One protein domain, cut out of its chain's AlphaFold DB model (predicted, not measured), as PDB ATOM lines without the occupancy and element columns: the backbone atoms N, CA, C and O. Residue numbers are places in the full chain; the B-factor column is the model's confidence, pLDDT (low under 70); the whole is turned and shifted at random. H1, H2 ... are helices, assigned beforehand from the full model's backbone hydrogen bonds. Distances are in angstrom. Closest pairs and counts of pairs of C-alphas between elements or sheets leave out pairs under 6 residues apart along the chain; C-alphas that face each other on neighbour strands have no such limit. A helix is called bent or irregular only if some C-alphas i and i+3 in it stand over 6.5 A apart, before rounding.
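AT A GLANCE: This is residues 39 to 97 of the 184 residues of an uncharacterized protein of Streptomyces sp. RKND-216 (UniProt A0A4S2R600). Two helices make an open helical hairpin shaped like a narrow V: the long H1 is one arm, the shorter H2 folds back as the other, and they meet only near the turn at residues 71 to 76. Away from that turn the arms spread apart, and residues 39 to 58 and 83 to 97 stand free. The printed part has 59 residues with two named helices, H1 then H2, and no named strand; the class is all helix. It is only just loose, close to extended, with a radius of gyration of the C-alphas of 15.1 A, and it spans 49 by 25 by 12 A, only just a rod.

HOW THE PARTS SIT: H1, residues 41 to 70, is the longest helix. H2, residues 77 to 95, touches it, with 4 pairs of C-alphas within 8 A. The closest C-alphas of the two are those of Gly 63 and Leu 78, 6.2 A apart. H1 touches H2 with residues 62 to 66 alone, and H2 touches H1 with residues 77 to 78 alone. The two helices form a hairpin and run opposite ways at a shallow tilt of 32 degrees, with their centres 14.7 A apart. In H1 every O i to N i+4 pair is within hydrogen-bond range; in H2 13 of 15 are.

IN THESE COORDINATES: H1 has 30 residues and measures 42.6 A from C-alpha 41 at (100.281, 100.736, 143.071) to C-alpha 70 at (122.193, 93.811, 107.235). H2 has 19 residues and measures 27.6 A from first to last C-alpha, ending with C-alpha 95 at (121.381, 87.633, 141.176). H2 is neither bent nor irregular, but only just: C-alphas 81 and 84 are 6.1 A apart.

THE WHOLE: The two C-alphas farthest apart are those of Arg 39 and Gly 73, at 50.0 A. The printed part has no cut, and the link from H1 to H2, 6 residues, is short. The mean pLDDT of the printed part is 77.3; it is under 70 at residues 39 to 43, 45, 75 and 96 to 97.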
ATOM      1  N   ARG A  39      99.106 103.380 147.648       60.50
ATOM      2  CA  ARG A  39      99.863 104.610 147.374       60.50
ATOM      3  C   ARG A  39     100.943 104.443 146.293       60.50
ATOM      4  O   ARG A  39     101.209 105.387 145.558       60.50
ATOM      5  N   LEU A  40     101.552 103.258 146.163       65.62
ATOM      6  CA  LEU A  40     102.606 102.979 145.165       65.62
ATOM      7  C   LEU A  40     102.105 102.165 143.968       65.62
ATOM      8  O   LEU A  40     102.770 102.109 142.931       65.62
ATOM      9  N   LYS A  41     100.904 101.592 144.083       57.34
ATOM     10  CA  LYS A  41     100.281 100.736 143.071       57.34
ATOM     11  C   LYS A  41     100.247 101.386 141.683       57.34
ATOM     12  O   LYS A  41     100.599 100.736 140.707       57.34
ATOM     13  N   GLY A  42      99.930 102.681 141.597       65.38
ATOM     14  CA  GLY A  42      99.886 103.418 140.326       65.38
ATOM     15  C   GLY A  42     101.242 103.549 139.620       65.38
ATOM     16  O   GLY A  42     101.318 103.370 138.407       65.38
ATOM     17  N   ARG A  43     102.333 103.795 140.363       68.88
ATOM     18  CA  ARG A  43     103.687 103.887 139.781       68.88
ATOM     19  C   ARG A  43     104.192 102.527 139.313       68.88
ATOM     20  O   ARG A  43     104.763 102.439 138.232       68.88
ATOM     21  N   VAL A  44     103.951 101.467 140.083       71.06
ATOM     22  CA  VAL A  44     104.401 100.112 139.722       71.06
ATOM     23  C   VAL A  44     103.622  99.573 138.519       71.06
ATOM     24  O   VAL A  44     104.228  99.036 137.593       71.06
ATOM     25  N   LEU A  45     102.302  99.780 138.474       69.50
ATOM     26  CA  LEU A  45     101.482  99.388 137.324       69.50
ATOM     27  C   LEU A  45     101.845 100.199 136.070       69.50
ATOM     28  O   LEU A  45     101.895  99.645 134.975       69.50
ATOM     29  N   GLY A  46     102.154 101.490 136.238       74.88
ATOM     30  CA  GLY A  46     102.612 102.364 135.159       74.88
ATOM     31  C   GLY A  46     103.962 101.945 134.577       74.88
ATOM     32  O   GLY A  46     104.103 101.891 133.360       74.88
ATOM     33  N   VAL A  47     104.936 101.581 135.417       80.31
ATOM     34  CA  VAL A  47     106.248 101.088 134.954       80.31
ATOM     35  C   VAL A  47     106.127  99.711 134.299       80.31
ATOM     36  O   VAL A  47     106.772  99.472 133.283       80.31
ATOM     37  N   ASN A  48     105.276  98.822 134.817       80.38
ATOM     38  CA  ASN A  48     105.053  97.501 134.226       80.38
ATOM     39  C   ASN A  48     104.372  97.602 132.846       80.38
ATOM     40  O   ASN A  48     104.892  97.089 131.855       80.38
ATOM     41  N   ALA A  49     103.265  98.348 132.757       77.12
ATOM     42  CA  ALA A  49     102.536  98.544 131.506       77.12
ATOM     43  C   ALA A  49     103.318  99.395 130.491       77.12
ATOM     44  O   ALA A  49     103.334  99.090 129.298       77.12
ATOM     45  N   GLY A  50     103.989 100.450 130.957       78.50
ATOM     46  CA  GLY A  50     104.818 101.319 130.126       78.50
ATOM     47  C   GLY A  50     106.066 100.605 129.614       78.50
ATOM     48  O   GLY A  50     106.334 100.629 128.416       78.50
ATOM     49  N   GLY A  51     106.785  99.903 130.492       80.19
ATOM     50  CA  GLY A  51     107.978  99.136 130.133       80.19
ATOM     51  C   GLY A  51     107.679  98.005 129.148       80.19
ATOM     52  O   GLY A  51     108.414  97.839 128.176       80.19
ATOM     53  N   GLY A  52     106.562  97.289 129.333       80.50
ATOM     54  CA  GLY A  52     106.111  96.261 128.390       80.50
ATOM     55  C   GLY A  52     105.842  96.817 126.987       80.50
ATOM     56  O   GLY A  52     106.331  96.267 126.002       80.50
ATOM     57  N   ASN A  53     105.134  97.945 126.886       84.75
ATOM     58  CA  ASN A  53     104.831  98.581 125.597       84.75
ATOM     59  C   ASN A  53     106.072  99.182 124.916       84.75
ATOM     60  O   ASN A  53     106.219  99.064 123.698       84.75
ATOM     61  N   ILE A  54     106.987  99.783 125.684       82.62
ATOM     62  CA  ILE A  54     108.261 100.296 125.156       82.62
ATOM     63  C   ILE A  54     109.116  99.142 124.622       82.62
ATOM     64  O   ILE A  54     109.691  99.264 123.544       82.62
ATOM     65  N   GLY A  55     109.149  97.999 125.314       81.06
ATOM     66  CA  GLY A  55     109.876  96.813 124.855       81.06
ATOM     67  C   GLY A  55     109.422  96.332 123.473       81.06
ATOM     68  O   GLY A  55     110.258  96.062 122.612       81.06
ATOM     69  N   VAL A  56     108.108  96.302 123.219       84.38
ATOM     70  CA  VAL A  56     107.557  95.934 121.900       84.38
ATOM     71  C   VAL A  56     108.017  96.907 120.810       84.38
ATOM     72  O   VAL A  56     108.449  96.469 119.743       84.38
ATOM     73  N   ALA A  57     107.979  98.214 121.083       84.81
ATOM     74  CA  ALA A  57     108.431  99.233 120.135       84.81
ATOM     75  C   ALA A  57     109.942  99.136 119.852       84.81
ATOM     76  O   ALA A  57     110.359  99.229 118.698       84.81
ATOM     77  N   VAL A  58     110.762  98.889 120.878       84.50
ATOM     78  CA  VAL A  58     112.218  98.728 120.732       84.50
ATOM     79  C   VAL A  58     112.557  97.518 119.863       84.50
ATOM     80  O   VAL A  58     113.381  97.637 118.962       84.50
ATOM     81  N   VAL A  59     111.901  96.372 120.073       83.75
ATOM     82  CA  VAL A  59     112.136  95.169 119.252       83.75
ATOM     83  C   VAL A  59     111.713  95.394 117.800       83.75
ATOM     84  O   VAL A  59     112.405  94.951 116.884       83.75
ATOM     85  N   GLN A  60     110.612  96.113 117.574       87.00
ATOM     86  CA  GLN A  60     110.177  96.475 116.224       87.00
ATOM     87  C   GLN A  60     111.189  97.393 115.526       87.00
ATOM     88  O   GLN A  60     111.566  97.121 114.386       87.00
ATOM     89  N   LEU A  61     111.685  98.428 116.211       86.62
ATOM     90  CA  LEU A  61     112.714  99.325 115.673       86.62
ATOM     91  C   LEU A  61     114.041  98.600 115.428       86.62
ATOM     92  O   LEU A  61     114.653  98.800 114.382       86.62
ATOM     93  N   ALA A  62     114.463  97.720 116.337       84.00
ATOM     94  CA  ALA A  62     115.665  96.906 116.169       84.00
ATOM     95  C   ALA A  62     115.545  95.949 114.973       84.00
ATOM     96  O   ALA A  62     116.502  95.782 114.220       84.00
ATOM     97  N   GLY A  63     114.365  95.358 114.756       84.12
ATOM     98  CA  GLY A  63     114.091  94.532 113.581       84.12
ATOM     99  C   GLY A  63     114.193  95.322 112.280       84.12
ATOM    100  O   GLY A  63     114.858  94.876 111.345       84.12
ATOM    101  N   LEU A  64     113.602  96.520 112.237       86.38
ATOM    102  CA  LEU A  64     113.736  97.419 111.089       86.38
ATOM    103  C   LEU A  64     115.195  97.840 110.862       86.38
ATOM    104  O   LEU A  64     115.656  97.799 109.726       86.38
ATOM    105  N   ALA A  65     115.931  98.187 111.920       83.38
ATOM    106  CA  ALA A  65     117.340  98.569 111.832       83.38
ATOM    107  C   ALA A  65     118.221  97.420 111.318       83.38
ATOM    108  O   ALA A  65     119.065  97.638 110.454       83.38
ATOM    109  N   LEU A  66     117.995  96.187 111.782       83.56
ATOM    110  CA  LEU A  66     118.720  95.013 111.288       83.56
ATOM    111  C   LEU A  66     118.452  94.745 109.809       83.56
ATOM    112  O   LEU A  66     119.386  94.446 109.072       83.56
ATOM    113  N   ILE A  67     117.202  94.882 109.360       83.38
ATOM    114  CA  ILE A  67     116.868  94.728 107.938       83.38
ATOM    115  C   ILE A  67     117.499  95.858 107.115       83.38
ATOM    116  O   ILE A  67     118.024  95.598 106.034       83.38
ATOM    117  N   ALA A  68     117.484  97.090 107.629       83.94
ATOM    118  CA  ALA A  68     118.053  98.254 106.956       83.94
ATOM    119  C   ALA A  68     119.586  98.187 106.832       83.94
ATOM    120  O   ALA A  68     120.123  98.616 105.817       83.94
ATOM    121  N   LEU A  69     120.284  97.648 107.838       83.00
ATOM    122  CA  LEU A  69     121.751  97.604 107.886       83.00
ATOM    123  C   LEU A  69     122.347  96.292 107.345       83.00
ATOM    124  O   LEU A  69     123.418  96.312 106.749       83.00
ATOM    125  N   GLY A  70     121.685  95.153 107.565       74.25
ATOM    126  CA  GLY A  70     122.193  93.811 107.235       74.25
ATOM    127  C   GLY A  70     121.461  93.101 106.090       74.25
ATOM    128  O   GLY A  70     121.809  91.969 105.743       74.25
ATOM    129  N   GLY A  71     120.442  93.744 105.508       76.06
ATOM    130  CA  GLY A  71     119.612  93.190 104.440       76.06
ATOM    131  C   GLY A  71     118.627  92.109 104.910       76.06
ATOM    132  O   GLY A  71     118.750  91.512 105.980       76.06
ATOM    133  N   ALA A  72     117.625  91.806 104.080       73.81
ATOM    134  CA  ALA A  72     116.537  90.873 104.413       73.81
ATOM    135  C   ALA A  72     116.955  89.383 104.515       73.81
ATOM    136  O   ALA A  72     116.117  88.528 104.797       73.81
ATOM    137  N   GLY A  73     118.233  89.057 104.290       74.38
ATOM    138  CA  GLY A  73     118.749  87.682 104.269       74.38
ATOM    139  C   GLY A  73     118.965  87.039 105.645       74.38
ATOM    140  O   GLY A  73     119.112  85.821 105.722       74.38
ATOM    141  N   HIS A  74     118.946  87.815 106.735       71.25
ATOM    142  CA  HIS A  74     119.303  87.337 108.080       71.25
ATOM    143  C   HIS A  74     118.183  87.516 109.127       71.25
ATOM    144  O   HIS A  74     118.408  88.113 110.181       71.25
ATOM    145  N   PRO A  75     116.971  86.964 108.915       67.69
ATOM    146  CA  PRO A  75     115.862  87.099 109.869       67.69
ATOM    147  C   PRO A  75     116.137  86.425 111.226       67.69
ATOM    148  O   PRO A  75     115.472  86.726 112.214       67.69
ATOM    149  N   TRP A  76     117.121  85.522 111.294       76.56
ATOM    150  CA  TRP A  76     117.552  84.854 112.523       76.56
ATOM    151  C   TRP A  76     118.467  85.721 113.401       76.56
ATOM    152  O   TRP A  76     118.612  85.429 114.586       76.56
ATOM    153  N   ALA A  77     119.045  86.803 112.868       75.56
ATOM    154  CA  ALA A  77     119.974  87.653 113.610       75.56
ATOM    155  C   ALA A  77     119.285  88.412 114.757       75.56
ATOM    156  O   ALA A  77     119.842  88.523 115.847       75.56
ATOM    157  N   LEU A  78     118.046  88.872 114.547       77.44
ATOM    158  CA  LEU A  78     117.270  89.566 115.577       77.44
ATOM    159  C   LEU A  78     117.016  88.677 116.810       77.44
ATOM    160  O   LEU A  78     117.404  89.082 117.906       77.44
ATOM    161  N   PRO A  79     116.420  87.471 116.692       77.31
ATOM    162  CA  PRO A  79     116.253  86.592 117.846       77.31
ATOM    163  C   PRO A  79     117.592  86.107 118.415       77.31
ATOM    164  O   PRO A  79     117.711  86.004 119.634       77.31
ATOM    165  N   ALA A  80     118.610  85.865 117.581       78.00
ATOM    166  CA  ALA A  80     119.934  85.456 118.053       78.00
ATOM    167  C   ALA A  80     120.633  86.532 118.900       78.00
ATOM    168  O   ALA A  80     121.343  86.183 119.834       78.00
ATOM    169  N   LEU A  81     120.408  87.819 118.623       78.50
ATOM    170  CA  LEU A  81     120.899  88.926 119.449       78.50
ATOM    171  C   LEU A  81     120.012  89.162 120.683       78.50
ATOM    172  O   LEU A  81     120.504  89.434 121.778       78.50
ATOM    173  N   TYR A  82     118.696  89.055 120.509       78.19
ATOM    174  CA  TYR A  82     117.721  89.388 121.543       78.19
ATOM    175  C   TYR A  82     117.665  88.348 122.672       78.19
ATOM    176  O   TYR A  82     117.601  88.715 123.845       78.19
ATOM    177  N   VAL A  83     117.725  87.051 122.352       82.81
ATOM    178  CA  VAL A  83     117.619  85.970 123.349       82.81
ATOM    179  C   VAL A  83     118.760  86.005 124.380       82.81
ATOM    180  O   VAL A  83     118.451  85.972 125.571       82.81
ATOM    181  N   PRO A  84     120.046  86.143 124.005       78.94
ATOM    182  CA  PRO A  84     121.136  86.289 124.972       78.94
ATOM    183  C   PRO A  84     120.978  87.520 125.861       78.94
ATOM    184  O   PRO A  84     121.244  87.440 127.057       78.94
ATOM    185  N   LEU A  85     120.499  88.640 125.308       80.31
ATOM    186  CA  LEU A  85     120.245  89.859 126.075       80.31
ATOM    187  C   LEU A  85     119.164  89.626 127.144       80.31
ATOM    188  O   LEU A  85     119.329  90.021 128.298       80.31
ATOM    189  N   VAL A  86     118.082  88.925 126.783       80.69
ATOM    190  CA  VAL A  86     117.015  88.534 127.716       80.69
ATOM    191  C   VAL A  86     117.540  87.567 128.777       80.69
ATOM    192  O   VAL A  86     117.244  87.741 129.959       80.69
ATOM    193  N   VAL A  87     118.347  86.574 128.394       81.56
ATOM    194  CA  VAL A  87     118.963  85.630 129.340       81.56
ATOM    195  C   VAL A  87     119.887  86.368 130.309       81.56
ATOM    196  O   VAL A  87     119.761  86.176 131.515       81.56
ATOM    197  N   ALA A  88     120.744  87.266 129.823       77.69
ATOM    198  CA  ALA A  88     121.628  88.076 130.659       77.69
ATOM    199  C   ALA A  88     120.837  88.957 131.638       77.69
ATOM    200  O   ALA A  88     121.142  88.973 132.830       77.69
ATOM    201  N   ALA A  89     119.776  89.621 131.168       77.12
ATOM    202  CA  ALA A  89     118.881  90.403 132.020       77.12
ATOM    203  C   ALA A  89     118.182  89.533 133.079       77.12
ATOM    204  O   ALA A  89     118.053  89.941 134.233       77.12
ATOM    205  N   THR A  90     117.780  88.313 132.714       76.38
ATOM    206  CA  THR A  90     117.138  87.363 133.634       76.38
ATOM    207  C   THR A  90     118.127  86.864 134.686       76.38
ATOM    208  O   THR A  90     117.819  86.888 135.871       76.38
ATOM    209  N   VAL A  91     119.343  86.485 134.287       79.25
ATOM    210  CA  VAL A  91     120.424  86.071 135.201       79.25
ATOM    211  C   VAL A  91     120.789  87.206 136.154       79.25
ATOM    212  O   VAL A  91     120.946  86.987 137.354       79.25
ATOM    213  N   TRP A  92     120.876  88.430 135.641       74.62
ATOM    214  CA  TRP A  92     121.122  89.612 136.456       74.62
ATOM    215  C   TRP A  92     119.998  89.864 137.461       74.62
ATOM    216  O   TRP A  92     120.265  90.107 138.638       74.62
ATOM    217  N   ALA A  93     118.743  89.758 137.020       73.50
ATOM    218  CA  ALA A  93     117.586  89.880 137.895       73.50
ATOM    219  C   ALA A  93     117.589  88.796 138.980       73.50
ATOM    220  O   ALA A  93     117.324  89.103 140.134       73.50
ATOM    221  N   LEU A  94     117.944  87.553 138.646       73.12
ATOM    222  CA  LEU A  94     118.043  86.461 139.617       73.12
ATOM    223  C   LEU A  94     119.156  86.691 140.648       73.12
ATOM    224  O   LEU A  94     118.979  86.346 141.810       73.12
ATOM    225  N   ARG A  95     120.272  87.318 140.257       76.69
ATOM    226  CA  ARG A  95     121.381  87.633 141.176       76.69
ATOM    227  C   ARG A  95     121.140  88.856 142.068       76.69
ATOM    228  O   ARG A  95     121.839  88.998 143.061       76.69
ATOM    229  N   ARG A  96     120.199  89.742 141.715       68.62
ATOM    230  CA  ARG A  96     119.904  90.992 142.452       68.62
ATOM    231  C   ARG A  96     118.525  91.033 143.122       68.62
ATOM    232  O   ARG A  96     118.093  92.096 143.561       68.62
ATOM    233  N   ARG A  97     117.788  89.922 143.170       60.19
ATOM    234  CA  ARG A  97     116.518  89.857 143.909       60.19
ATOM    235  C   ARG A  97     116.810  89.700 145.399       60.19
ATOM    236  O   ARG A  97     116.899  88.583 145.893       60.19
TER     237      ARG A  97